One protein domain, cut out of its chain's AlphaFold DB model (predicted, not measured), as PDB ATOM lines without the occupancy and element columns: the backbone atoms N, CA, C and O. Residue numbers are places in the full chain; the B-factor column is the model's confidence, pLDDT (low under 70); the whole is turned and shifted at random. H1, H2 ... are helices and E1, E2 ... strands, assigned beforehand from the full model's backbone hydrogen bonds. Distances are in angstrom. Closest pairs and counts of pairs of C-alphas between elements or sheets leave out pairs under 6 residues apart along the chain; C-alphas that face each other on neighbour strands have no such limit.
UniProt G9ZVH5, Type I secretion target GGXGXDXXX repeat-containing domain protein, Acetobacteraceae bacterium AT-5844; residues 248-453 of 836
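AT A GLANCE: This is residues 248 to 453 of the 836 residues of the protein "Type I secretion target GGXGXDXXX repeat-containing domain protein" of Acetobacteraceae bacterium AT-5844 (UniProt G9ZVH5). Two strongly twisted four-stranded sheets, E2 E3 E6 E7 and E8 E9 E10 E11, lie partly face to face as a sandwich, with H3 packed on the second. The rest is a looser lobe of long loops holding H1, H2 and the small strand pair E4 E5, with E1 between it and the sandwich. The 206 printed residues run E1 E2 E3 E4 H1 H2 E5 E6 E7 H3 E8 E9 E10 E11, three helices and eleven strands; the sheets are antiparallel, the class mixed, helices and strands, with under half of the residues in named elements. The whole is compact, radius of gyration of the C-alphas 17.7 A, spanning 57 by 43 by 37 A.

IN THESE COORDINATES: One sheet holds E8, residues 410 to 418, 22.4 A; E9, 421 to 428, 22.2 A; E10, 433 to 441, 24.5 A; and E11, 444 to 452, 24.6 A, ending at C-alpha 452 (137.717, 159.993, 229.040). The other holds E2, 281 to 286, 16.5 A; E3, 289 to 296, 22.1 A; E6, 365 to 372, 21.8 A; and E7, 375 to 381, 16.9 A. H3 is residues 385 to 393, 11.6 A. E1, 273 to 275, begins at C-alpha 273 (135.616, 188.258, 237.937). E4 is 309 to 311, E5 341 to 343, H1 325 to 331, 10.0 A, and H2 334 to 338.

HOW THE PARTS SIT: E8 E9 E10 E11 form a meander, each strand the antiparallel neighbour of the one before; N 416 and O 423 are 2.9 A apart, N 426 and O 435 2.8 A, N 436 and O 449 2.8 A. In the other sheet N 284 and O 291 are 3.0 A apart, N 292 and O 369 2.9 A, N 370 and O 377 2.8 A. The best planes of the facing parts are 17 degrees apart; the closest C-alphas of E3 and E8, Ala 295 and Pro 410, are 5.2 A apart. H3 is on the meander's sheet, at a height of 9.9 A over the sheet, and only grazes the other. E4 and E5 are antiparallel, N 310 and O 342 at 2.9 A. H1 and H2 only just touch, with 3 pairs of C-alphas within 8 A, only at the corner, Leu 331 and Leu 337 closest at 5.3 A. Every O i to N i+4 pair is within hydrogen-bond range in H1 and H3; H2 has 0 of 1, and 0 of 2 O i to N i+3. E1 pairs with no named strand, but residues 273 to 274 pair, parallel, with 359 to 360.

THE WHOLE: The C-alphas farthest apart, of Ala 325 and Asp 419, are 57.3 A apart. The printed part has no cut. The links E3 to E4, E4 to H1, E5 to E6 and H3 to E8 are long. Mean pLDDT of the printed part is 93.8; residues 304 to 305 are under 70.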
ATOM      1  N   ASP A 248     136.003 188.478 232.853       97.62
ATOM      2  CA  ASP A 248     134.700 189.045 233.204       97.62
ATOM      3  C   ASP A 248     133.570 188.061 232.895       97.62
ATOM      4  O   ASP A 248     133.231 187.876 231.721       97.62
ATOM      5  N   HIS A 249     132.964 187.471 233.930       97.69
ATOM      6  CA  HIS A 249     131.872 186.508 233.762       97.69
ATOM      7  C   HIS A 249     130.532 187.156 233.390       97.69
ATOM      8  O   HIS A 249     129.571 186.452 233.080       97.69
ATOM      9  N   MET A 250     130.452 188.490 233.308       96.44
ATOM     10  CA  MET A 250     129.293 189.176 232.722       96.44
ATOM     11  C   MET A 250     129.312 189.206 231.189       96.44
ATOM     12  O   MET A 250     128.295 189.539 230.573       96.44
ATOM     13  N   LEU A 251     130.450 188.907 230.553       96.44
ATOM     14  CA  LEU A 251     130.575 188.977 229.099       96.44
ATOM     15  C   LEU A 251     130.022 187.715 228.415       96.44
ATOM     16  O   LEU A 251     130.240 186.604 228.901       96.44
ATOM     17  N   PRO A 252     129.334 187.846 227.263       94.00
ATOM     18  CA  PRO A 252     128.858 186.689 226.507       94.00
ATOM     19  C   PRO A 252     129.992 185.704 226.201       94.00
ATOM     20  O   PRO A 252     131.031 186.117 225.692       94.00
ATOM     21  N   GLY A 253     129.767 184.419 226.482       92.75
ATOM     22  CA  GLY A 253     130.772 183.364 226.313       92.75
ATOM     23  C   GLY A 253     131.680 183.136 227.524       92.75
ATOM     24  O   GLY A 253     132.509 182.248 227.458       92.75
ATOM     25  N   ASN A 254     131.509 183.884 228.621       96.75
ATOM     26  CA  ASN A 254     132.226 183.689 229.890       96.75
ATOM     27  C   ASN A 254     131.275 183.299 231.033       96.75
ATOM     28  O   ASN A 254     131.479 183.709 232.171       96.75
ATOM     29  N   GLY A 255     130.178 182.595 230.754       95.50
ATOM     30  CA  GLY A 255     129.313 182.113 231.826       95.50
ATOM     31  C   GLY A 255     130.044 181.192 232.811       95.50
ATOM     32  O   GLY A 255     131.117 180.673 232.530       95.50
ATOM     33  N   MET A 256     129.443 180.996 233.972       95.50
ATOM     34  CA  MET A 256     129.804 179.934 234.908       95.50
ATOM     35  C   MET A 256     128.527 179.414 235.546       95.50
ATOM     36  O   MET A 256     127.514 180.123 235.574       95.50
ATOM     37  N   ASP A 257     128.576 178.194 236.047       95.31
ATOM     38  CA  ASP A 257     127.622 177.720 237.038       95.31
ATOM     39  C   ASP A 257     128.152 178.036 238.449       95.31
ATOM     40  O   ASP A 257     129.191 177.480 238.802       95.31
ATOM     41  N   PRO A 258     127.545 178.968 239.216       95.75
ATOM     42  CA  PRO A 258     128.107 179.475 240.472       95.75
ATOM     43  C   PRO A 258     127.525 178.824 241.740       95.75
ATOM     44  O   PRO A 258     127.908 179.211 242.848       95.75
ATOM     45  N   SER A 259     126.549 177.921 241.609       95.81
ATOM     46  CA  SER A 259     125.844 177.306 242.735       95.81
ATOM     47  C   SER A 259     125.651 175.820 242.507       95.81
ATOM     48  O   SER A 259     125.476 175.366 241.391       95.81
ATOM     49  N   ASN A 260     125.623 175.083 243.606       94.25
ATOM     50  CA  ASN A 260     125.256 173.675 243.686       94.25
ATOM     51  C   ASN A 260     123.941 173.455 244.468       94.25
ATOM     52  O   ASN A 260     123.636 172.340 244.893       94.25
ATOM     53  N   GLU A 261     123.176 174.519 244.731       95.25
ATOM     54  CA  GLU A 261     121.898 174.485 245.471       95.25
ATOM     55  C   GLU A 261     120.708 174.977 244.629       95.25
ATOM     56  O   GLU A 261     119.585 175.108 245.119       95.25
ATOM     57  N   ASP A 262     120.920 175.242 243.345       90.81
ATOM     58  CA  ASP A 262     119.937 175.826 242.429       90.81
ATOM     59  C   ASP A 262     119.131 174.781 241.628       90.81
ATOM     60  O   ASP A 262     118.170 175.106 240.920       90.81
ATOM     61  N   GLY A 263     119.435 173.499 241.843       87.94
ATOM     62  CA  GLY A 263     118.698 172.365 241.296       87.94
ATOM     63  C   GLY A 263     119.314 171.750 240.040       87.94
ATOM     64  O   GLY A 263     118.630 170.942 239.400       87.94
ATOM     65  N   GLY A 264     120.562 172.099 239.721       90.75
ATOM     66  CA  GLY A 264     121.395 171.479 238.692       90.75
ATOM     67  C   GLY A 264     122.111 172.522 237.838       90.75
ATOM     68  O   GLY A 264     121.733 173.680 237.866       90.75
ATOM     69  N   VAL A 265     123.025 172.076 236.979       92.06
ATOM     70  CA  VAL A 265     123.940 172.950 236.229       92.06
ATOM     71  C   VAL A 265     123.266 174.126 235.504       92.06
ATOM     72  O   VAL A 265     122.586 173.932 234.486       92.06
ATOM     73  N   ASN A 266     123.523 175.361 235.960       93.50
ATOM     74  CA  ASN A 266     122.938 176.593 235.415       93.50
ATOM     75  C   ASN A 266     123.993 177.614 234.951       93.50
ATOM     76  O   ASN A 266     124.082 178.739 235.447       93.50
ATOM     77  N   ILE A 267     124.727 177.271 233.890       95.31
ATOM     78  CA  ILE A 267     125.775 178.134 233.320       95.31
ATOM     79  C   ILE A 267     125.194 179.454 232.787       95.31
ATOM     80  O   ILE A 267     124.495 179.495 231.760       95.31
ATOM     81  N   GLY A 268     125.555 180.560 233.436       95.19
ATOM     82  CA  GLY A 268     125.053 181.895 233.131       95.19
ATOM     83  C   GLY A 268     126.081 183.000 233.357       95.19
ATOM     84  O   GLY A 268     127.123 182.804 233.971       95.19
ATOM     85  N   ASN A 269     125.786 184.189 232.832       96.88
ATOM     86  CA  ASN A 269     126.605 185.368 233.081       96.88
ATOM     87  C   ASN A 269     126.289 185.968 234.454       96.88
ATOM     88  O   ASN A 269     125.127 186.265 234.740       96.88
ATOM     89  N   VAL A 270     127.322 186.182 235.267       96.38
ATOM     90  CA  VAL A 270     127.206 186.614 236.669       96.38
ATOM     91  C   VAL A 270     128.187 187.747 236.988       96.38
ATOM     92  O   VAL A 270     129.232 187.827 236.341       96.38
ATOM     93  N   PRO A 271     127.879 188.641 237.956       97.12
ATOM     94  CA  PRO A 271     128.712 189.795 238.312       97.12
ATOM     95  C   PRO A 271     129.957 189.391 239.124       97.12
ATOM     96  O   PRO A 271     130.156 189.844 240.247       97.12
ATOM     97  N   VAL A 272     130.787 188.529 238.542       97.88
ATOM     98  CA  VAL A 272     132.000 187.957 239.136       97.88
ATOM     99  C   VAL A 272     133.157 188.110 238.149       97.88
ATOM    100  O   VAL A 272     132.975 188.057 236.928       97.88
ATOM    101  N   LYS A 273     134.359 188.319 238.679       97.94
ATOM    102  CA  LYS A 273     135.616 188.258 237.937       97.94
ATOM    103  C   LYS A 273     136.338 186.955 238.278       97.94
ATOM    104  O   LYS A 273     136.448 186.641 239.450       97.94
ATOM    105  N   GLY A 274     136.825 186.213 237.292       96.88
ATOM    106  CA  GLY A 274     137.700 185.055 237.520       96.88
ATOM    107  C   GLY A 274     139.159 185.486 237.436       96.88
ATOM    108  O   GLY A 274     139.511 186.245 236.528       96.88
ATOM    109  N   LEU A 275     140.002 185.062 238.370       97.06
ATOM    110  CA  LEU A 275     141.447 185.295 238.305       97.06
ATOM    111  C   LEU A 275     142.078 184.252 237.373       97.06
ATOM    112  O   LEU A 275     141.797 183.065 237.495       97.06
ATOM    113  N   TYR A 276     142.915 184.673 236.423       97.19
ATOM    114  CA  TYR A 276     143.627 183.730 235.557       97.19
ATOM    115  C   TYR A 276     144.781 183.109 236.344       97.19
ATOM    116  O   TYR A 276     145.901 183.597 236.299       97.19
ATOM    117  N   MET A 277     144.474 182.066 237.104       96.38
ATOM    118  CA  MET A 277     145.388 181.392 238.022       96.38
ATOM    119  C   MET A 277     145.722 180.020 237.446       96.38
ATOM    120  O   MET A 277     144.890 179.121 237.565       96.38
ATOM    121  N   PRO A 278     146.833 179.896 236.703       96.75
ATOM    122  CA  PRO A 278     147.180 178.636 236.089       96.75
ATOM    123  C   PRO A 278     148.106 177.797 236.946       96.75
ATOM    124  O   PRO A 278     149.161 178.298 237.326       96.75
ATOM    125  N   ASP A 279     147.736 176.533 237.113       92.81
ATOM    126  CA  ASP A 279     148.639 175.484 237.576       92.81
ATOM    127  C   ASP A 279     149.566 175.096 236.400       92.81
ATOM    128  O   ASP A 279     150.679 175.610 236.240       92.81
ATOM    129  N   GLY A 280     149.056 174.323 235.436       94.69
ATOM    130  CA  GLY A 280     149.842 173.887 234.289       94.69
ATOM    131  C   GLY A 280     150.059 174.942 233.194       94.69
ATOM    132  O   GLY A 280     149.150 175.663 232.757       94.69
ATOM    133  N   LEU A 281     151.270 174.941 232.613       97.31
ATOM    134  CA  LEU A 281     151.564 175.680 231.380       97.31
ATOM    135  C   LEU A 281     152.384 174.903 230.338       97.31
ATOM    136  O   LEU A 281     153.271 174.101 230.638       97.31
ATOM    137  N   ALA A 282     152.180 175.269 229.077       97.88
ATOM    138  CA  ALA A 282     153.020 174.863 227.960       97.88
ATOM    139  C   ALA A 282     153.395 176.065 227.086       97.88
ATOM    140  O   ALA A 282     152.758 177.115 227.139       97.88
ATOM    141  N   SER A 283     154.429 175.923 226.252       97.62
ATOM    142  CA  SER A 283     154.797 176.959 225.284       97.62
ATOM    143  C   SER A 283     154.946 176.395 223.874       97.62
ATOM    144  O   SER A 283     155.301 175.229 223.684       97.62
ATOM    145  N   PHE A 284     154.684 177.237 222.879       97.19
ATOM    146  CA  PHE A 284     154.949 176.937 221.477       97.19
ATOM    147  C   PHE A 284     155.439 178.180 220.736       97.19
ATOM    148  O   PHE A 284     155.256 179.316 221.178       97.19
ATOM    149  N   GLU A 285     156.065 177.970 219.579       95.81
ATOM    150  CA  GLU A 285     156.415 179.053 218.667       95.81
ATOM    151  C   GLU A 285     155.543 179.018 217.422       95.81
ATOM    152  O   GLU A 285     155.366 177.978 216.787       95.81
ATOM    153  N   MET A 286     155.050 180.185 217.025       93.69
ATOM    154  CA  MET A 286     154.320 180.348 215.778       93.69
ATOM    155  C   MET A 286     154.693 181.684 215.144       93.69
ATOM    156  O   MET A 286     154.746 182.719 215.803       93.69
ATOM    157  N   ASN A 287     155.009 181.667 213.846       91.31
ATOM    158  CA  ASN A 287     155.391 182.863 213.086       91.31
ATOM    159  C   ASN A 287     156.546 183.682 213.712       91.31
ATOM    160  O   ASN A 287     156.617 184.900 213.539       91.31
ATOM    161  N   GLY A 288     157.472 183.014 214.412       92.75
ATOM    162  CA  GLY A 288     158.634 183.641 215.054       92.75
ATOM    163  C   GLY A 288     158.327 184.379 216.360       92.75
ATOM    164  O   GLY A 288     159.129 185.212 216.776       92.75
ATOM    165  N   LYS A 289     157.175 184.105 216.977       95.38
ATOM    166  CA  LYS A 289     156.806 184.574 218.313       95.38
ATOM    167  C   LYS A 289     156.562 183.388 219.238       95.38
ATOM    168  O   LYS A 289     156.134 182.331 218.772       95.38
ATOM    169  N   THR A 290     156.803 183.591 220.526       97.25
ATOM    170  CA  THR A 290     156.512 182.613 221.576       97.25
ATOM    171  C   THR A 290     155.121 182.853 222.141       97.25
ATOM    172  O   THR A 290     154.737 183.996 222.402       97.25
ATOM    173  N   TYR A 291     154.395 181.764 222.347       98.38
ATOM    174  CA  TYR A 291     153.077 181.743 222.953       98.38
ATOM    175  C   TYR A 291     153.069 180.792 224.145       98.38
ATOM    176  O   TYR A 291     153.756 179.769 224.118       98.38
ATOM    177  N   LEU A 292     152.291 181.131 225.168       98.62
ATOM    178  CA  LEU A 292     152.034 180.289 226.334       98.62
ATOM    179  C   LEU A 292     150.592 179.802 226.286       98.62
ATOM    180  O   LEU A 292     149.701 180.584 225.961       98.62
ATOM    181  N   VAL A 293     150.371 178.536 226.616       98.50
ATOM    182  CA  VAL A 293     149.047 177.956 226.847       98.50
ATOM    183  C   VAL A 293     148.954 177.644 228.330       98.50
ATOM    184  O   VAL A 293     149.862 177.004 228.855       98.50
ATOM    185  N   THR A 294     147.905 178.119 228.992       98.44
ATOM    186  CA  THR A 294     147.728 177.980 230.443       98.44
ATOM    187  C   THR A 294     146.415 177.280 230.762       98.44
ATOM    188  O   THR A 294     145.412 177.547 230.092       98.44
ATOM    189  N   ALA A 295     146.426 176.401 231.760       97.69
ATOM    190  CA  ALA A 295     145.251 175.728 232.302       97.69
ATOM    191  C   ALA A 295     144.865 176.432 233.613       97.69
ATOM    192  O   ALA A 295     145.625 176.410 234.566       97.69
ATOM    193  N   ASN A 296     143.768 177.199 233.606       97.19
ATOM    194  CA  ASN A 296     143.431 178.146 234.675       97.19
ATOM    195  C   ASN A 296     142.532 177.492 235.741       97.19
ATOM    196  O   ASN A 296     141.334 177.818 235.798       97.19
ATOM    197  N   GLU A 297     143.105 176.569 236.507       94.00
ATOM    198  CA  GLU A 297     142.462 175.790 237.571       94.00
ATOM    199  C   GLU A 297     141.974 176.686 238.718       94.00
ATOM    200  O   GLU A 297     140.768 176.935 238.824       94.00
ATOM    201  N   GLY A 298     142.909 177.280 239.465       91.62
ATOM    202  CA  GLY A 298     142.651 178.334 240.438       91.62
ATOM    203  C   GLY A 298     142.673 177.885 241.878       91.62
ATOM    204  O   GLY A 298     141.610 177.776 242.496       91.62
ATOM    205  N   ASP A 299     143.877 177.731 242.418       89.75
ATOM    206  CA  ASP A 299     144.070 177.329 243.802       89.75
ATOM    207  C   ASP A 299     144.084 178.484 244.815       89.75
ATOM    208  O   ASP A 299     144.079 179.670 244.471       89.75
ATOM    209  N   ALA A 300     143.960 178.128 246.087       87.69
ATOM    210  CA  ALA A 300     143.826 179.041 247.206       87.69
ATOM    211  C   ALA A 300     145.032 178.950 248.141       87.69
ATOM    212  O   ALA A 300     145.582 177.881 248.374       87.69
ATOM    213  N   ARG A 301     145.364 180.057 248.812       84.94
ATOM    214  CA  ARG A 301     146.306 180.001 249.937       84.94
ATOM    215  C   ARG A 301     145.571 179.588 251.203       84.94
ATOM    216  O   ARG A 301     144.957 180.433 251.867       84.94
ATOM    217  N   GLU A 302     145.686 178.317 251.567       76.75
ATOM    218  CA  GLU A 302     145.019 177.740 252.737       76.75
ATOM    219  C   GLU A 302     146.010 177.088 253.710       76.75
ATOM    220  O   GLU A 302     146.471 175.966 253.541       76.75
ATOM    221  N   TYR A 303     146.281 177.788 254.808       74.25
ATOM    222  CA  TYR A 303     147.087 177.315 255.929       74.25
ATOM    223  C   TYR A 303     146.262 177.341 257.221       74.25
ATOM    224  O   TYR A 303     145.329 178.131 257.368       74.25
ATOM    225  N   ASP A 304     146.663 176.571 258.238       69.69
ATOM    226  CA  ASP A 304     145.961 176.458 259.537       69.69
ATOM    227  C   ASP A 304     145.548 177.809 260.177       69.69
ATOM    228  O   ASP A 304     144.583 177.879 260.947       69.69
ATOM    229  N   ALA A 305     146.299 178.888 259.917       67.00
ATOM    230  CA  ALA A 305     146.063 180.227 260.462       67.00
ATOM    231  C   ALA A 305     145.676 181.298 259.421       67.00
ATOM    232  O   ALA A 305     145.461 182.454 259.812       67.00
ATOM    233  N   TYR A 306     145.611 180.957 258.134       73.19
ATOM    234  CA  TYR A 306     145.351 181.893 257.042       73.19
ATOM    235  C   TYR A 306     144.601 181.199 255.905       73.19
ATOM    236  O   TYR A 306     145.103 180.240 255.348       73.19
ATOM    237  N   GLU A 307     143.434 181.719 255.550       80.69
ATOM    238  CA  GLU A 307     142.619 181.253 254.426       80.69
ATOM    239  C   GLU A 307     142.354 182.487 253.561       80.69
ATOM    240  O   GLU A 307     141.875 183.511 254.071       80.69
ATOM    241  N   ASP A 308     142.744 182.443 252.286       86.00
ATOM    242  CA  ASP A 308     142.522 183.547 251.350       86.00
ATOM    243  C   ASP A 308     141.144 183.500 250.677       86.00
ATOM    244  O   ASP A 308     140.840 184.365 249.854       86.00
ATOM    245  N   THR A 309     140.286 182.563 251.089       93.31
ATOM    246  CA  THR A 309     138.952 182.345 250.531       93.31
ATOM    247  C   THR A 309     137.828 182.701 251.504       93.31
ATOM    248  O   THR A 309     137.981 182.798 252.722       93.31
ATOM    249  N   THR A 310     136.653 182.981 250.944       95.31
ATOM    250  CA  THR A 310     135.389 183.148 251.668       95.31
ATOM    251  C   THR A 310     134.225 182.825 250.732       95.31
ATOM    252  O   THR A 310     134.397 182.677 249.524       95.31
ATOM    253  N   ARG A 311     133.005 182.744 251.265       97.44
ATOM    254  CA  ARG A 311     131.780 182.596 250.467       97.44
ATOM    255  C   ARG A 311     131.117 183.957 250.259       97.44
ATOM    256  O   ARG A 311     131.126 184.805 251.157       97.44
ATOM    257  N   VAL A 312     130.462 184.163 249.115       98.12
ATOM    258  CA  VAL A 312     129.773 185.436 248.799       98.12
ATOM    259  C   VAL A 312     128.710 185.808 249.842       98.12
ATOM    260  O   VAL A 312     128.506 186.988 250.122       98.12
ATOM    261  N   LYS A 313     128.018 184.836 250.449       97.88
ATOM    262  CA  LYS A 313     127.011 185.107 251.495       97.88
ATOM    263  C   LYS A 313     127.590 185.612 252.818       97.88
ATOM    264  O   LYS A 313     126.837 186.145 253.634       97.88
ATOM    265  N   ASP A 314     128.890 185.425 253.033       97.50
ATOM    266  CA  ASP A 314     129.567 185.749 254.289       97.50
ATOM    267  C   ASP A 314     130.249 187.129 254.259       97.50
ATOM    268  O   ASP A 314     130.663 187.636 255.304       97.50
ATOM    269  N   VAL A 315     130.296 187.781 253.091       97.00
ATOM    270  CA  VAL A 315     130.821 189.146 252.923       97.00
ATOM    271  C   VAL A 315     129.708 190.198 252.889       97.00
ATOM    272  O   VAL A 315     128.524 189.896 252.727       97.00
ATOM    273  N   VAL A 316     130.079 191.466 253.054       97.44
ATOM    274  CA  VAL A 316     129.185 192.606 252.805       97.44
ATOM    275  C   VAL A 316     129.451 193.085 251.383       97.44
ATOM    276  O   VAL A 316     130.598 193.354 251.063       97.44
ATOM    277  N   LEU A 317     128.422 193.171 250.536       98.12
ATOM    278  CA  LEU A 317     128.555 193.703 249.173       98.12
ATOM    279  C   LEU A 317     128.164 195.182 249.136       98.12
ATOM    280  O   LEU A 317     127.125 195.539 249.705       98.12
ATOM    281  N   ASP A 318     128.922 196.005 248.407       97.81
ATOM    282  CA  ASP A 318     128.542 197.393 248.147       97.81
ATOM    283  C   ASP A 318     127.246 197.437 247.321       97.81
ATOM    284  O   ASP A 318     127.130 196.921 246.201       97.81
ATOM    285  N   GLU A 319     126.220 198.085 247.868       96.94
ATOM    286  CA  GLU A 319     124.926 198.159 247.199       96.94
ATOM    287  C   GLU A 319     125.003 198.947 245.881       96.94
ATOM    288  O   GLU A 319     124.216 198.685 244.971       96.94
ATOM    289  N   ALA A 320     125.895 199.930 245.738       95.38
ATOM    290  CA  ALA A 320     125.980 200.717 244.510       95.38
ATOM    291  C   ALA A 320     126.649 199.935 243.363       95.38
ATOM    292  O   ALA A 320     126.198 200.059 242.218       95.38
ATOM    293  N   ALA A 321     127.650 199.110 243.665       95.31
ATOM    294  CA  ALA A 321     128.367 198.238 242.747       95.31
ATOM    295  C   ALA A 321     127.471 197.094 242.250       95.31
ATOM    296  O   ALA A 321     127.448 196.801 241.052       95.31
ATOM    297  N   PHE A 322     126.646 196.524 243.137       96.44
ATOM    298  CA  PHE A 322     125.810 195.353 242.841       96.44
ATOM    299  C   PHE A 322     124.322 195.661 242.593       96.44
ATOM    300  O   PHE A 322     123.486 194.758 242.558       96.44
ATOM    301  N   GLY A 323     123.959 196.924 242.348       95.44
ATOM    302  CA  GLY A 323     122.629 197.291 241.835       95.44
ATOM    303  C   GLY A 323     121.524 197.487 242.885       95.44
ATOM    304  O   GLY A 323     120.345 197.567 242.530       95.44
ATOM    305  N   GLY A 324     121.892 197.634 244.155       97.31
ATOM    306  CA  GLY A 324     121.047 198.019 245.286       97.31
ATOM    307  C   GLY A 324     120.779 196.882 246.274       97.31
ATOM    308  O   GLY A 324     120.939 195.711 245.940       97.31
ATOM    309  N   ALA A 325     120.285 197.228 247.469       97.19
ATOM    310  CA  ALA A 325     119.966 196.282 248.550       97.19
ATOM    311  C   ALA A 325     119.189 195.026 248.110       97.19
ATOM    312  O   ALA A 325     119.514 193.916 248.523       97.19
ATOM    313  N   ASP A 326     118.155 195.191 247.276       97.56
ATOM    314  CA  ASP A 326     117.326 194.069 246.819       97.56
ATOM    315  C   ASP A 326     118.114 193.123 245.893       97.56
ATOM    316  O   ASP A 326     117.926 191.914 245.960       97.56
ATOM    317  N   ALA A 327     119.006 193.656 245.049       97.00
ATOM    318  CA  ALA A 327     119.839 192.854 244.156       97.00
ATOM    319  C   ALA A 327     120.921 192.098 244.938       97.00
ATOM    320  O   ALA A 327     121.078 190.899 244.737       97.00
ATOM    321  N   VAL A 328     121.580 192.764 245.891       97.94
ATOM    322  CA  VAL A 328     122.531 192.132 246.822       97.94
ATOM    323  C   VAL A 328     121.874 190.971 247.575       97.94
ATOM    324  O   VAL A 328     122.408 189.865 247.593       97.94
ATOM    325  N   ALA A 329     120.676 191.186 248.129       97.56
ATOM    326  CA  ALA A 329     119.949 190.147 248.857       97.56
ATOM    327  C   ALA A 329     119.553 188.946 247.979       97.56
ATOM    328  O   ALA A 329     119.417 187.837 248.493       97.56
ATOM    329  N   GLU A 330     119.337 189.152 246.677       97.88
ATOM    330  CA  GLU A 330     119.135 188.059 245.727       97.88
ATOM    331  C   GLU A 330     120.458 187.353 245.407       97.88
ATOM    332  O   GLU A 330     120.511 186.131 245.516       97.88
ATOM    333  N   LEU A 331     121.528 188.086 245.083       97.50
ATOM    334  CA  LEU A 331     122.838 187.511 244.750       97.50
ATOM    335  C   LEU A 331     123.385 186.621 245.875       97.50
ATOM    336  O   LEU A 331     123.873 185.533 245.597       97.50
ATOM    337  N   GLN A 332     123.241 187.029 247.139       98.06
ATOM    338  CA  GLN A 332     123.772 186.293 248.295       98.06
ATOM    339  C   GLN A 332     122.959 185.056 248.716       98.06
ATOM    340  O   GLN A 332     123.274 184.432 249.729       98.06
ATOM    341  N   LYS A 333     121.905 184.680 247.983       98.44
ATOM    342  CA  LYS A 333     121.195 183.416 248.239       98.44
ATOM    343  C   LYS A 333     122.055 182.221 247.860       98.44
ATOM    344  O   LYS A 333     122.812 182.297 246.895       98.44
ATOM    345  N   ASP A 334     121.889 181.117 248.589       97.88
ATOM    346  CA  ASP A 334     122.632 179.881 248.332       97.88
ATOM    347  C   ASP A 334     122.398 179.379 246.899       97.88
ATOM    348  O   ASP A 334     123.349 178.976 246.243       97.88
ATOM    349  N   GLU A 335     121.174 179.514 246.378       96.69
ATOM    350  CA  GLU A 335     120.797 179.113 245.015       96.69
ATOM    351  C   GLU A 335     121.267 180.096 243.917       96.69
ATOM    352  O   GLU A 335     120.888 179.947 242.762       96.69
ATOM    353  N   ASN A 336     122.017 181.150 244.266       96.81
ATOM    354  CA  ASN A 336     122.560 182.135 243.322       96.81
ATOM    355  C   ASN A 336     124.091 182.203 243.445       96.81
ATOM    356  O   ASN A 336     124.773 181.292 243.012       96.81
ATOM    357  N   LEU A 337     124.662 183.269 244.020       97.94
ATOM    358  CA  LEU A 337     126.111 183.369 244.232       97.94
ATOM    359  C   LEU A 337     126.515 183.056 245.664       97.94
ATOM    360  O   LEU A 337     127.699 182.932 245.923       97.94
ATOM    361  N   GLY A 338     125.574 182.962 246.607       98.06
ATOM    362  CA  GLY A 338     125.868 182.939 248.039       98.06
ATOM    363  C   GLY A 338     126.872 181.865 248.450       98.06
ATOM    364  O   GLY A 338     127.654 182.086 249.375       98.06
ATOM    365  N   ARG A 339     126.873 180.729 247.747       97.56
ATOM    366  CA  ARG A 339     127.818 179.638 247.962       97.56
ATOM    367  C   ARG A 339     129.106 179.739 247.153       97.56
ATOM    368  O   ARG A 339     130.034 179.046 247.525       97.56
ATOM    369  N   LEU A 340     129.207 180.580 246.134       97.62
ATOM    370  CA  LEU A 340     130.425 180.694 245.337       97.62
ATOM    371  C   LEU A 340     131.630 181.044 246.227       97.62
ATOM    372  O   LEU A 340     131.560 181.994 247.021       97.62
ATOM    373  N   THR A 341     132.708 180.273 246.099       96.25
ATOM    374  CA  THR A 341     134.001 180.556 246.732       96.25
ATOM    375  C   THR A 341     134.691 181.706 245.998       96.25
ATOM    376  O   THR A 341     134.801 181.710 244.772       96.25
ATOM    377  N   ILE A 342     135.125 182.714 246.750       96.50
ATOM    378  CA  ILE A 342     135.784 183.921 246.246       96.50
ATOM    379  C   ILE A 342     137.016 184.244 247.093       96.50
ATOM    380  O   ILE A 342     137.096 183.834 248.249       96.50
ATOM    381  N   SER A 343     137.916 185.068 246.563       95.00
ATOM    382  CA  SER A 343     138.986 185.683 247.347       95.00
ATOM    383  C   SER A 343     138.415 186.551 248.472       95.00
ATOM    384  O   SER A 343     137.561 187.413 248.249       95.00
ATOM    385  N   ALA A 344     138.933 186.362 249.682       92.56
ATOM    386  CA  ALA A 344     138.614 187.141 250.870       92.56
ATOM    387  C   ALA A 344     139.363 188.482 250.943       92.56
ATOM    388  O   ALA A 344     139.042 189.313 251.795       92.56
ATOM    389  N   VAL A 345     140.370 188.694 250.089       88.94
ATOM    390  CA  VAL A 345     141.316 189.818 250.215       88.94
ATOM    391  C   VAL A 345     141.337 190.763 249.017       88.94
ATOM    392  O   VAL A 345     141.822 191.883 249.154       88.94
ATOM    393  N   ASP A 346     140.802 190.348 247.867       91.38
ATOM    394  CA  ASP A 346     140.904 191.121 246.620       91.38
ATOM    395  C   ASP A 346     139.676 192.014 246.343       91.38
ATOM    396  O   ASP A 346     139.742 192.904 245.496       91.38
ATOM    397  N   GLY A 347     138.548 191.785 247.027       93.19
ATOM    398  CA  GLY A 347     137.246 192.359 246.654       93.19
ATOM    399  C   GLY A 347     136.917 193.771 247.160       93.19
ATOM    400  O   GLY A 347     136.046 194.415 246.573       93.19
ATOM    401  N   ASP A 348     137.598 194.256 248.201       93.75
ATOM    402  CA  ASP A 348     137.439 195.605 248.783       93.75
ATOM    403  C   ASP A 348     138.432 196.575 248.118       93.75
ATOM    404  O   ASP A 348     139.616 196.632 248.473       93.75
ATOM    405  N   ILE A 349     137.983 197.292 247.084       92.56
ATOM    406  CA  ILE A 349     138.862 198.087 246.216       92.56
ATOM    407  C   ILE A 349     139.142 199.465 246.821       92.56
ATOM    408  O   ILE A 349     140.213 200.038 246.577       92.56
ATOM    409  N   ASP A 350     138.200 200.024 247.585       91.88
ATOM    410  CA  ASP A 350     138.329 201.361 248.171       91.88
ATOM    411  C   ASP A 350     138.696 201.388 249.671       91.88
ATOM    412  O   ASP A 350     139.109 202.439 250.192       91.88
ATOM    413  N   GLY A 351     138.707 200.221 250.319       91.75
ATOM    414  CA  GLY A 351     139.183 199.992 251.679       91.75
ATOM    415  C   GLY A 351     138.178 200.375 252.762       91.75
ATOM    416  O   GLY A 351     138.602 200.730 253.875       91.75
ATOM    417  N   ASP A 352     136.881 200.403 252.455       93.56
ATOM    418  CA  ASP A 352     135.829 200.778 253.400       93.56
ATOM    419  C   ASP A 352     135.197 199.586 254.153       93.56
ATOM    420  O   ASP A 352     134.521 199.790 255.177       93.56
ATOM    421  N   GLY A 353     135.557 198.360 253.756       93.19
ATOM    422  CA  GLY A 353     135.191 197.108 254.408       93.19
ATOM    423  C   GLY A 353     133.976 196.396 253.812       93.19
ATOM    424  O   GLY A 353     133.534 195.407 254.411       93.19
ATOM    425  N   ASP A 354     133.430 196.867 252.692       96.06
ATOM    426  CA  ASP A 354     132.557 196.079 251.827       96.06
ATOM    427  C   ASP A 354     133.252 195.680 250.510       96.06
ATOM    428  O   ASP A 354     134.386 196.055 250.227       96.06
ATOM    429  N   PHE A 355     132.636 194.755 249.778       98.06
ATOM    430  CA  PHE A 355     133.170 194.237 248.526       98.06
ATOM    431  C   PHE A 355     132.564 195.017 247.364       98.06
ATOM    432  O   PHE A 355     131.345 194.993 247.171       98.06
ATOM    433  N   ASP A 356     133.429 195.610 246.543       97.50
ATOM    434  CA  ASP A 356     133.097 196.256 245.271       97.50
ATOM    435  C   ASP A 356     133.075 195.255 244.108       97.50
ATOM    436  O   ASP A 356     132.373 195.439 243.109       97.50
ATOM    437  N   VAL A 357     133.904 194.211 244.208       97.44
ATOM    438  CA  VAL A 357     134.114 193.202 243.166       97.44
ATOM    439  C   VAL A 357     134.215 191.819 243.800       97.44
ATOM    440  O   VAL A 357     134.858 191.630 244.826       97.44
ATOM    441  N   LEU A 358     133.592 190.830 243.166       98.25
ATOM    442  CA  LEU A 358     133.733 189.423 243.527       98.25
ATOM    443  C   LEU A 358     134.805 188.791 242.640       98.25
ATOM    444  O   LEU A 358     134.651 188.818 241.417       98.25
ATOM    445  N   TYR A 359     135.854 188.225 243.238       97.12
ATOM    446  CA  TYR A 359     136.901 187.498 242.519       97.12
ATOM    447  C   TYR A 359     136.806 186.003 242.817       97.12
ATOM    448  O   TYR A 359     137.145 185.590 243.920       97.12
ATOM    449  N   ALA A 360     136.343 185.207 241.857       96.38
ATOM    450  CA  ALA A 360     136.489 183.758 241.914       96.38
ATOM    451  C   ALA A 360     137.958 183.386 241.667       96.38
ATOM    452  O   ALA A 360     138.632 184.019 240.841       96.38
ATOM    453  N   LEU A 361     138.438 182.377 242.390       93.12
ATOM    454  CA  LEU A 361     139.733 181.768 242.115       93.12
ATOM    455  C   LEU A 361     139.603 180.912 240.854       93.12
ATOM    456  O   LEU A 361     138.611 180.202 240.679       93.12
ATOM    457  N   GLY A 362     140.565 181.056 239.948       93.00
ATOM    458  CA  GLY A 362     140.556 180.343 238.678       93.00
ATOM    459  C   GLY A 362     139.742 181.000 237.570       93.00
ATOM    460  O   GLY A 362     138.772 181.741 237.761       93.00
ATOM    461  N   GLY A 363     140.175 180.706 236.345       93.94
ATOM    462  CA  GLY A 363     139.510 181.155 235.130       93.94
ATOM    463  C   GLY A 363     138.522 180.127 234.585       93.94
ATOM    464  O   GLY A 363     137.805 180.463 233.636       93.94
ATOM    465  N   ARG A 364     138.532 178.886 235.103       94.31
ATOM    466  CA  ARG A 364     137.721 177.739 234.634       94.31
ATOM    467  C   ARG A 364     137.889 177.501 233.124       94.31
ATOM    468  O   ARG A 364     136.931 177.259 232.394       94.31
ATOM    469  N   SER A 365     139.109 177.714 232.619       96.75
ATOM    470  CA  SER A 365     139.396 177.807 231.179       96.75
ATOM    471  C   SER A 365     140.835 177.495 230.810       96.75
ATOM    472  O   SER A 365     141.713 177.496 231.663       96.75
ATOM    473  N   MET A 366     141.075 177.345 229.507       97.75
ATOM    474  CA  MET A 366     142.402 177.429 228.906       97.75
ATOM    475  C   MET A 366     142.582 178.788 228.223       97.75
ATOM    476  O   MET A 366     141.700 179.217 227.472       97.75
ATOM    477  N   SER A 367     143.742 179.424 228.399       98.44
ATOM    478  CA  SER A 367     144.102 180.667 227.697       98.44
ATOM    479  C   SER A 367     145.349 180.505 226.825       98.44
ATOM    480  O   SER A 367     146.217 179.683 227.113       98.44
ATOM    481  N   ILE A 368     145.468 181.336 225.783       98.69
ATOM    482  CA  ILE A 368     146.691 181.503 224.981       98.69
ATOM    483  C   ILE A 368     147.203 182.939 225.113       98.69
ATOM    484  O   ILE A 368     146.453 183.900 224.930       98.69
ATOM    485  N   TRP A 369     148.501 183.081 225.381       98.56
ATOM    486  CA  TRP A 369     149.176 184.356 225.617       98.56
ATOM    487  C   TRP A 369     150.342 184.552 224.651       98.56
ATOM    488  O   TRP A 369     151.256 183.736 224.613       98.56
ATOM    489  N   GLU A 370     150.370 185.660 223.912       98.00
ATOM    490  CA  GLU A 370     151.568 186.099 223.192       98.00
ATOM    491  C   GLU A 370     152.576 186.705 224.176       98.00
ATOM    492  O   GLU A 370     152.249 187.650 224.905       98.00
ATOM    493  N   VAL A 371     153.815 186.211 224.154       97.12
ATOM    494  CA  VAL A 371     154.912 186.773 224.949       97.12
ATOM    495  C   VAL A 371     155.478 188.008 224.249       97.12
ATOM    496  O   VAL A 371     156.132 187.915 223.208       97.12
ATOM    497  N   GLY A 372     155.246 189.184 224.834       93.75
ATOM    498  CA  GLY A 372     155.821 190.453 224.399       93.75
ATOM    499  C   GLY A 372     156.999 190.908 225.264       93.75
ATOM    500  O   GLY A 372     157.230 190.412 226.360       93.75
ATOM    501  N   GLU A 373     157.725 191.928 224.796       85.81
ATOM    502  CA  GLU A 373     158.875 192.507 225.521       85.81
ATOM    503  C   GLU A 373     158.489 193.113 226.885       85.81
ATOM    504  O   GLU A 373     159.310 193.157 227.793       85.81
ATOM    505  N   ASN A 374     157.250 193.597 227.035       86.00
ATOM    506  CA  ASN A 374     156.793 194.317 228.233       86.00
ATOM    507  C   ASN A 374     155.494 193.751 228.832       86.00
ATOM    508  O   ASN A 374     154.829 194.452 229.592       86.00
ATOM    509  N   GLY A 375     155.088 192.540 228.453       92.94
ATOM    510  CA  GLY A 375     153.856 191.943 228.961       92.94
ATOM    511  C   GLY A 375     153.366 190.758 228.147       92.94
ATOM    512  O   GLY A 375     153.838 190.508 227.035       92.94
ATOM    513  N   LEU A 376     152.371 190.076 228.701       97.12
ATOM    514  CA  LEU A 376     151.605 189.039 228.025       97.12
ATOM    515  C   LEU A 376     150.356 189.653 227.392       97.12
ATOM    516  O   LEU A 376     149.697 190.505 227.985       97.12
ATOM    517  N   THR A 377     150.039 189.243 226.167       97.50
ATOM    518  CA  THR A 377     148.783 189.616 225.501       97.50
ATOM    519  C   THR A 377     147.943 188.364 225.311       97.50
ATOM    520  O   THR A 377     148.340 187.499 224.538       97.50
ATOM    521  N   GLN A 378     146.793 188.269 225.983       97.62
ATOM    522  CA  GLN A 378     145.851 187.169 225.759       97.62
ATOM    523  C   GLN A 378     145.331 187.239 224.318       97.62
ATOM    524  O   GLN A 378     144.725 188.240 223.924       97.62
ATOM    525  N   THR A 379     145.601 186.213 223.517       98.06
ATOM    526  CA  THR A 379     145.127 186.116 222.129       98.06
ATOM    527  C   THR A 379     143.856 185.291 222.019       98.06
ATOM    528  O   THR A 379     143.058 185.531 221.116       98.06
ATOM    529  N   TRP A 380     143.643 184.365 222.956       98.19
ATOM    530  CA  TRP A 380     142.458 183.520 223.011       98.19
ATOM    531  C   TRP A 380     142.191 183.023 224.436       98.19
ATOM    532  O   TRP A 380     143.124 182.850 225.219       98.19
ATOM    533  N   ASP A 381     140.924 182.772 224.753       98.25
ATOM    534  CA  ASP A 381     140.478 182.111 225.980       98.25
ATOM    535  C   ASP A 381     139.269 181.222 225.676       98.25
ATOM    536  O   ASP A 381     138.413 181.599 224.868       98.25
ATOM    537  N   SER A 382     139.175 180.061 226.327       97.38
ATOM    538  CA  SER A 382     138.059 179.137 226.109       97.38
ATOM    539  C   SER A 382     136.729 179.652 226.663       97.38
ATOM    540  O   SER A 382     135.690 179.072 226.361       97.38
ATOM    541  N   GLY A 383     136.727 180.714 227.471       96.31
ATOM    542  CA  GLY A 383     135.522 181.268 228.072       96.31
ATOM    543  C   GLY A 383     134.812 180.222 228.929       96.31
ATOM    544  O   GLY A 383     135.433 179.635 229.810       96.31
ATOM    545  N   ASP A 384     133.534 179.989 228.636       95.62
ATOM    546  CA  ASP A 384     132.650 178.983 229.237       95.62
ATOM    547  C   ASP A 384     132.511 177.704 228.393       95.62
ATOM    548  O   ASP A 384     131.658 176.856 228.662       95.62
ATOM    549  N   MET A 385     133.341 177.552 227.354       94.75
ATOM    550  CA  MET A 385     133.231 176.467 226.381       94.75
ATOM    551  C   MET A 385     133.368 175.087 227.024       94.75
ATOM    552  O   MET A 385     132.580 174.205 226.695       94.75
ATOM    553  N   MET A 386     134.317 174.910 227.950       94.75
ATOM    554  CA  MET A 386     134.544 173.627 228.626       94.75
ATOM    555  C   MET A 386     133.292 173.178 229.391       94.75
ATOM    556  O   MET A 386     132.766 172.098 229.134       94.75
ATOM    557  N   GLU A 387     132.750 174.047 230.250       93.56
ATOM    558  CA  GLU A 387     131.521 173.778 231.007       93.56
ATOM    559  C   GLU A 387     130.323 173.531 230.101       93.56
ATOM    560  O   GLU A 387     129.553 172.603 230.331       93.56
ATOM    561  N   ARG A 388     130.151 174.336 229.045       93.25
ATOM    562  CA  ARG A 388     129.026 174.166 228.119       93.25
ATOM    563  C   ARG A 388     129.093 172.851 227.358       93.25
ATOM    564  O   ARG A 388     128.042 172.251 227.146       93.25
ATOM    565  N   ILE A 389     130.283 172.430 226.930       90.88
ATOM    566  CA  ILE A 389     130.481 171.147 226.247       90.88
ATOM    567  C   ILE A 389     130.177 170.004 227.212       90.88
ATOM    568  O   ILE A 389     129.384 169.131 226.873       90.88
ATOM    569  N   LEU A 390     130.730 170.036 228.426       92.19
ATOM    570  CA  LEU A 390     130.450 169.018 229.438       92.19
ATOM    571  C   LEU A 390     128.950 168.958 229.760       92.19
ATOM    572  O   LEU A 390     128.346 167.901 229.657       92.19
ATOM    573  N   ALA A 391     128.303 170.090 230.036       91.75
ATOM    574  CA  ALA A 391     126.876 170.130 230.354       91.75
ATOM    575  C   ALA A 391     125.971 169.639 229.206       91.75
ATOM    576  O   ALA A 391     124.912 169.060 229.457       91.75
ATOM    577  N   ALA A 392     126.345 169.908 227.951       87.50
ATOM    578  CA  ALA A 392     125.540 169.550 226.787       87.50
ATOM    579  C   ALA A 392     125.745 168.095 226.344       87.50
ATOM    580  O   ALA A 392     124.763 167.404 226.062       87.50
ATOM    581  N   ASP A 393     127.002 167.652 226.287       84.88
ATOM    582  CA  ASP A 393     127.395 166.420 225.604       84.88
ATOM    583  C   ASP A 393     127.846 165.315 226.576       84.88
ATOM    584  O   ASP A 393     127.722 164.135 226.243       84.88
ATOM    585  N   PHE A 394     128.308 165.679 227.781       89.94
ATOM    586  CA  PHE A 394     128.833 164.760 228.803       89.94
ATOM    587  C   PHE A 394     128.354 165.117 230.228       89.94
ATOM    588  O   PHE A 394     129.176 165.291 231.132       89.94
ATOM    589  N   PRO A 395     127.037 165.287 230.463       90.19
ATOM    590  CA  PRO A 395     126.517 165.831 231.720       90.19
ATOM    591  C   PRO A 395     126.852 164.974 232.948       90.19
ATOM    592  O   PRO A 395     126.787 165.462 234.070       90.19
ATOM    593  N   GLU A 396     127.199 163.701 232.764       90.19
ATOM    594  CA  GLU A 396     127.675 162.815 233.825       90.19
ATOM    595  C   GLU A 396     129.080 163.150 234.340       90.19
ATOM    596  O   GLU A 396     129.419 162.726 235.443       90.19
ATOM    597  N   LEU A 397     129.878 163.877 233.554       90.88
ATOM    598  CA  LEU A 397     131.233 164.296 233.908       90.88
ATOM    599  C   LEU A 397     131.266 165.683 234.556       90.88
ATOM    600  O   LEU A 397     132.298 166.077 235.078       90.88
ATOM    601  N   LEU A 398     130.157 166.430 234.543       89.81
ATOM    602  CA  LEU A 398     130.078 167.726 235.211       89.81
ATOM    603  C   LEU A 398     129.450 167.567 236.596       89.81
ATOM    604  O   LEU A 398     128.237 167.386 236.734       89.81
ATOM    605  N   ASN A 399     130.282 167.625 237.634       86.12
ATOM    606  CA  ASN A 399     129.834 167.462 239.009       86.12
ATOM    607  C   ASN A 399     129.222 168.756 239.576       86.12
ATOM    608  O   ASN A 399     129.912 169.573 240.179       86.12
ATOM    609  N   ASP A 400     127.898 168.866 239.475       88.06
ATOM    610  CA  ASP A 400     127.103 169.972 240.031       88.06
ATOM    611  C   ASP A 400     127.391 170.258 241.513       88.06
ATOM    612  O   ASP A 400     127.331 171.397 241.951       88.06
ATOM    613  N   SER A 401     127.775 169.249 242.308       88.69
ATOM    614  CA  SER A 401     128.063 169.457 243.737       88.69
ATOM    615  C   SER A 401     129.285 170.340 244.012       88.69
ATOM    616  O   SER A 401     129.448 170.767 245.155       88.69
ATOM    617  N   ARG A 402     130.094 170.622 242.982       87.50
ATOM    618  CA  ARG A 402     131.315 171.438 242.999       87.50
ATOM    619  C   ARG A 402     131.201 172.719 242.163       87.50
ATOM    620  O   ARG A 402     132.177 173.456 242.049       87.50
ATOM    621  N   SER A 403     130.035 173.015 241.581       91.19
ATOM    622  CA  SER A 403     129.843 174.204 240.739       91.19
ATOM    623  C   SER A 403     130.134 175.520 241.470       91.19
ATOM    624  O   SER A 403     130.666 176.451 240.871       91.19
ATOM    625  N   ASP A 404     129.863 175.582 242.776       91.69
ATOM    626  CA  ASP A 404     130.168 176.730 243.637       91.69
ATOM    627  C   ASP A 404     131.665 176.916 243.950       91.69
ATOM    628  O   ASP A 404     132.023 177.855 244.664       91.69
ATOM    629  N   ASP A 405     132.530 176.060 243.410       90.44
ATOM    630  CA  ASP A 405     133.984 176.144 243.514       90.44
ATOM    631  C   ASP A 405     134.611 176.318 242.099       90.44
ATOM    632  O   ASP A 405     134.174 177.168 241.310       90.44
ATOM    633  N   LYS A 406     135.644 175.538 241.750       88.25
ATOM    634  CA  LYS A 406     136.482 175.723 240.548       88.25
ATOM    635  C   LYS A 406     135.925 175.029 239.275       88.25
ATOM    636  O   LYS A 406     136.571 175.006 238.227       88.25
ATOM    637  N   GLY A 407     134.691 174.514 239.304       89.56
ATOM    638  CA  GLY A 407     134.007 173.980 238.118       89.56
ATOM    639  C   GLY A 407     134.679 172.732 237.516       89.56
ATOM    640  O   GLY A 407     134.865 171.757 238.235       89.56
ATOM    641  N   PRO A 408     134.993 172.707 236.200       90.50
ATOM    642  CA  PRO A 408     135.658 171.560 235.569       90.50
ATOM    643  C   PRO A 408     137.114 171.317 235.988       90.50
ATOM    644  O   PRO A 408     137.605 170.236 235.675       90.50
ATOM    645  N   GLU A 409     137.769 172.296 236.629       92.50
ATOM    646  CA  GLU A 409     139.156 172.223 237.137       92.50
ATOM    647  C   GLU A 409     140.186 171.851 236.050       92.50
ATOM    648  O   GLU A 409     140.647 170.712 235.978       92.50
ATOM    649  N   PRO A 410     140.490 172.779 235.113       95.69
ATOM    650  CA  PRO A 410     141.539 172.572 234.122       95.69
ATOM    651  C   PRO A 410     142.922 172.661 234.771       95.69
ATOM    652  O   PRO A 410     143.460 173.759 234.869       95.69
ATOM    653  N   GLU A 411     143.455 171.501 235.134       93.62
ATOM    654  CA  GLU A 411     144.671 171.303 235.926       93.62
ATOM    655  C   GLU A 411     145.936 171.538 235.096       93.62
ATOM    656  O   GLU A 411     146.593 172.574 235.153       93.62
ATOM    657  N   SER A 412     146.200 170.625 234.159       95.25
ATOM    658  CA  SER A 412     147.397 170.668 233.334       95.25
ATOM    659  C   SER A 412     147.094 170.843 231.850       95.25
ATOM    660  O   SER A 412     146.016 170.518 231.344       95.25
ATOM    661  N   VAL A 413     148.087 171.333 231.103       97.56
ATOM    662  CA  VAL A 413     148.046 171.351 229.639       97.56
ATOM    663  C   VAL A 413     149.348 170.839 229.040       97.56
ATOM    664  O   VAL A 413     150.435 171.346 229.314       97.56
ATOM    665  N   THR A 414     149.235 169.863 228.141       97.69
ATOM    666  CA  THR A 414     150.348 169.411 227.298       97.69
ATOM    667  C   THR A 414     150.050 169.667 225.826       97.69
ATOM    668  O   THR A 414     148.892 169.704 225.404       97.69
ATOM    669  N   LEU A 415     151.099 169.860 225.026       97.75
ATOM    670  CA  LEU A 415     150.976 170.130 223.594       97.75
ATOM    671  C   LEU A 415     151.500 168.955 222.773       97.75
ATOM    672  O   LEU A 415     152.546 168.381 223.074       97.75
ATOM    673  N   GLY A 416     150.805 168.643 221.683       95.94
ATOM    674  CA  GLY A 416     151.204 167.618 220.726       95.94
ATOM    675  C   GLY A 416     151.028 168.091 219.292       95.94
ATOM    676  O   GLY A 416     150.087 168.813 218.980       95.94
ATOM    677  N   THR A 417     151.937 167.694 218.404       93.50
ATOM    678  CA  THR A 417     151.765 167.905 216.961       93.50
ATOM    679  C   THR A 417     151.444 166.579 216.291       93.50
ATOM    680  O   THR A 417     152.184 165.613 216.461       93.50
ATOM    681  N   VAL A 418     150.367 166.539 215.510       88.81
ATOM    682  CA  VAL A 418     149.982 165.378 214.694       88.81
ATOM    683  C   VAL A 418     149.730 165.857 213.276       88.81
ATOM    684  O   VAL A 418     149.023 166.838 213.071       88.81
ATOM    685  N   ASP A 419     150.388 165.228 212.300       83.75
ATOM    686  CA  ASP A 419     150.309 165.589 210.877       83.75
ATOM    687  C   ASP A 419     150.524 167.092 210.590       83.75
ATOM    688  O   ASP A 419     149.951 167.681 209.676       83.75
ATOM    689  N   GLY A 420     151.394 167.732 211.382       86.00
ATOM    690  CA  GLY A 420     151.724 169.156 211.264       86.00
ATOM    691  C   GLY A 420     150.705 170.114 211.892       86.00
ATOM    692  O   GLY A 420     150.879 171.325 211.773       86.00
ATOM    693  N   LYS A 421     149.670 169.597 212.562       88.94
ATOM    694  CA  LYS A 421     148.679 170.370 213.318       88.94
ATOM    695  C   LYS A 421     148.991 170.326 214.809       88.94
ATOM    696  O   LYS A 421     149.289 169.259 215.342       88.94
ATOM    697  N   LEU A 422     148.938 171.486 215.461       95.38
ATOM    698  CA  LEU A 422     149.181 171.632 216.894       95.38
ATOM    699  C   LEU A 422     147.885 171.395 217.674       95.38
ATOM    700  O   LEU A 422     146.833 171.923 217.311       95.38
ATOM    701  N   TYR A 423     147.984 170.638 218.758       96.69
ATOM    702  CA  TYR A 423     146.892 170.341 219.672       96.69
ATOM    703  C   TYR A 423     147.306 170.625 221.113       96.69
ATOM    704  O   TYR A 423     148.439 170.329 221.497       96.69
ATOM    705  N   ALA A 424     146.375 171.154 221.899       97.88
ATOM    706  CA  ALA A 424     146.440 171.183 223.351       97.88
ATOM    707  C   ALA A 424     145.565 170.072 223.934       97.88
ATOM    708  O   ALA A 424     144.446 169.851 223.467       97.88
ATOM    709  N   PHE A 425     146.084 169.397 224.952       98.06
ATOM    710  CA  PHE A 425     145.401 168.386 225.752       98.06
ATOM    711  C   PHE A 425     145.332 168.926 227.177       98.06
ATOM    712  O   PHE A 425     146.365 169.005 227.840       98.06
ATOM    713  N   VAL A 426     144.142 169.353 227.595       98.19
ATOM    714  CA  VAL A 426     143.884 169.981 228.894       98.19
ATOM    715  C   VAL A 426     143.257 168.942 229.812       98.19
ATOM    716  O   VAL A 426     142.156 168.468 229.516       98.19
ATOM    717  N   ALA A 427     143.957 168.549 230.870       97.50
ATOM    718  CA  ALA A 427     143.408 167.660 231.885       97.50
ATOM    719  C   ALA A 427     142.346 168.410 232.696       97.50
ATOM    720  O   ALA A 427     142.543 169.568 233.042       97.50
ATOM    721  N   LEU A 428     141.196 167.775 232.908       96.50
ATOM    722  CA  LEU A 428     140.091 168.298 233.700       96.50
ATOM    723  C   LEU A 428     139.904 167.371 234.902       96.50
ATOM    724  O   LEU A 428     139.280 166.311 234.759       96.50
ATOM    725  N   GLU A 429     140.449 167.756 236.053       92.62
ATOM    726  CA  GLU A 429     140.563 166.917 237.250       92.62
ATOM    727  C   GLU A 429     139.175 166.388 237.668       92.62
ATOM    728  O   GLU A 429     138.865 165.189 237.574       92.62
ATOM    729  N   ARG A 430     138.251 167.307 237.981       92.69
ATOM    730  CA  ARG A 430     136.885 166.970 238.435       92.69
ATOM    731  C   ARG A 430     135.967 166.443 237.351       92.69
ATOM    732  O   ARG A 430     134.883 165.950 237.662       92.69
ATOM    733  N   SER A 431     136.388 166.541 236.092       93.88
ATOM    734  CA  SER A 431     135.647 165.974 234.962       93.88
ATOM    735  C   SER A 431     136.223 164.644 234.479       93.88
ATOM    736  O   SER A 431     135.726 164.099 233.489       93.88
ATOM    737  N   HIS A 432     137.271 164.126 235.134       94.19
ATOM    738  CA  HIS A 432     137.871 162.811 234.881       94.19
ATOM    739  C   HIS A 432     138.189 162.562 233.393       94.19
ATOM    740  O   HIS A 432     137.945 161.493 232.814       94.19
ATOM    741  N   SER A 433     138.633 163.616 232.715       94.94
ATOM    742  CA  SER A 433     138.769 163.628 231.264       94.94
ATOM    743  C   SER A 433     139.818 164.627 230.804       94.94
ATOM    744  O   SER A 433     140.283 165.472 231.556       94.94
ATOM    745  N   VAL A 434     140.206 164.506 229.540       97.25
ATOM    746  CA  VAL A 434     141.135 165.416 228.882       97.25
ATOM    747  C   VAL A 434     140.416 166.065 227.711       97.25
ATOM    748  O   VAL A 434     140.027 165.390 226.751       97.25
ATOM    749  N   MET A 435     140.227 167.377 227.787       96.31
ATOM    750  CA  MET A 435     139.633 168.162 226.716       96.31
ATOM    751  C   MET A 435     140.705 168.596 225.723       96.31
ATOM    752  O   MET A 435     141.764 169.092 226.098       96.31
ATOM    753  N   THR A 436     140.434 168.406 224.436       96.38
ATOM    754  CA  THR A 436     141.410 168.663 223.378       96.38
ATOM    755  C   THR A 436     141.012 169.849 222.518       96.38
ATOM    756  O   THR A 436     139.838 170.040 222.198       96.38
ATOM    757  N   PHE A 437     142.005 170.634 222.112       95.25
ATOM    758  CA  PHE A 437     141.827 171.795 221.247       95.25
ATOM    759  C   PHE A 437     142.860 171.780 220.126       95.25
ATOM    760  O   PHE A 437     144.046 171.599 220.383       95.25
ATOM    761  N   ARG A 438     142.429 172.000 218.884       94.06
ATOM    762  CA  ARG A 438     143.313 172.248 217.741       94.06
ATOM    763  C   ARG A 438     143.657 173.732 217.694       94.06
ATOM    764  O   ARG A 438     142.756 174.562 217.782       94.06
ATOM    765  N   ILE A 439     144.936 174.052 217.529       95.50
ATOM    766  CA  ILE A 439     145.460 175.420 217.456       95.50
ATOM    767  C   ILE A 439     146.002 175.643 216.038       95.50
ATOM    768  O   ILE A 439     147.124 175.243 215.724       95.50
ATOM    769  N   ASP A 440     145.203 176.262 215.166       89.75
ATOM    770  CA  ASP A 440     145.633 176.642 213.809       89.75
ATOM    771  C   ASP A 440     146.306 178.028 213.794       89.75
ATOM    772  O   ASP A 440     147.170 178.303 212.957       89.75
ATOM    773  N   GLY A 441     145.963 178.866 214.774       90.88
ATOM    774  CA  GLY A 441     146.505 180.202 214.997       90.88
ATOM    775  C   GLY A 441     146.378 180.618 216.468       90.88
ATOM    776  O   GLY A 441     145.659 179.972 217.228       90.88
ATOM    777  N   PRO A 442     147.049 181.700 216.903       89.31
ATOM    778  CA  PRO A 442     147.006 182.147 218.299       89.31
ATOM    779  C   PRO A 442     145.619 182.637 218.754       89.31
ATOM    780  O   PRO A 442     145.367 182.713 219.954       89.31
ATOM    781  N   ASP A 443     144.736 182.972 217.812       92.25
ATOM    782  CA  ASP A 443     143.330 183.348 217.991       92.25
ATOM    783  C   ASP A 443     142.357 182.410 217.240       92.25
ATOM    784  O   ASP A 443     141.148 182.641 217.231       92.25
ATOM    785  N   GLU A 444     142.874 181.330 216.644       91.81
ATOM    786  CA  GLU A 444     142.126 180.344 215.857       91.81
ATOM    787  C   GLU A 444     142.266 178.963 216.509       91.81
ATOM    788  O   GLU A 444     143.137 178.155 216.169       91.81
ATOM    789  N   VAL A 445     141.410 178.729 217.505       93.25
ATOM    790  CA  VAL A 445     141.394 177.518 218.330       93.25
ATOM    791  C   VAL A 445     140.027 176.852 218.222       93.25
ATOM    792  O   VAL A 445     138.996 177.502 218.401       93.25
ATOM    793  N   THR A 446     140.019 175.550 217.941       87.88
ATOM    794  CA  THR A 446     138.796 174.754 217.760       87.88
ATOM    795  C   THR A 446     138.781 173.591 218.743       87.88
ATOM    796  O   THR A 446     139.784 172.892 218.874       87.88
ATOM    797  N   TYR A 447     137.659 173.357 219.425       91.38
ATOM    798  CA  TYR A 447     137.467 172.141 220.219       91.38
ATOM    799  C   TYR A 447     137.631 170.905 219.326       91.38
ATOM    800  O   TYR A 447     137.009 170.809 218.272       91.38
ATOM    801  N   ALA A 448     138.489 169.980 219.743       88.88
ATOM    802  CA  ALA A 448     138.898 168.829 218.953       88.88
ATOM    803  C   ALA A 448     138.460 167.494 219.566       88.88
ATOM    804  O   ALA A 448     138.829 166.458 219.029       88.88
ATOM    805  N   GLY A 449     137.679 167.484 220.651       88.94
ATOM    806  CA  GLY A 449     137.162 166.265 221.284       88.94
ATOM    807  C   GLY A 449     137.494 166.144 222.771       88.94
ATOM    808  O   GLY A 449     138.332 166.874 223.303       88.94
ATOM    809  N   LEU A 450     136.835 165.193 223.431       92.06
ATOM    810  CA  LEU A 450     137.026 164.857 224.840       92.06
ATOM    811  C   LEU A 450     137.489 163.404 224.947       92.06
ATOM    812  O   LEU A 450     136.883 162.502 224.365       92.06
ATOM    813  N   ILE A 451     138.549 163.174 225.714       93.56
ATOM    814  CA  ILE A 451     139.092 161.848 225.988       93.56
ATOM    815  C   ILE A 451     138.775 161.509 227.444       93.56
ATOM    816  O   ILE A 451     139.305 162.138 228.352       93.56
ATOM    817  N   GLN A 452     137.930 160.508 227.684       90.75
ATOM    818  CA  GLN A 452     137.717 159.993 229.040       90.75
ATOM    819  C   GLN A 452     138.905 159.117 229.448       90.75
ATOM    820  O   GLN A 452     139.298 158.220 228.694       90.75
ATOM    821  N   THR A 453     139.467 159.357 230.632       91.31
ATOM    822  CA  THR A 453     140.620 158.587 231.130       91.31
ATOM    823  C   THR A 453     140.204 157.219 231.670       91.31
ATOM    824  O   THR A 453     141.004 156.283 231.672       91.31
TER     825      THR A 453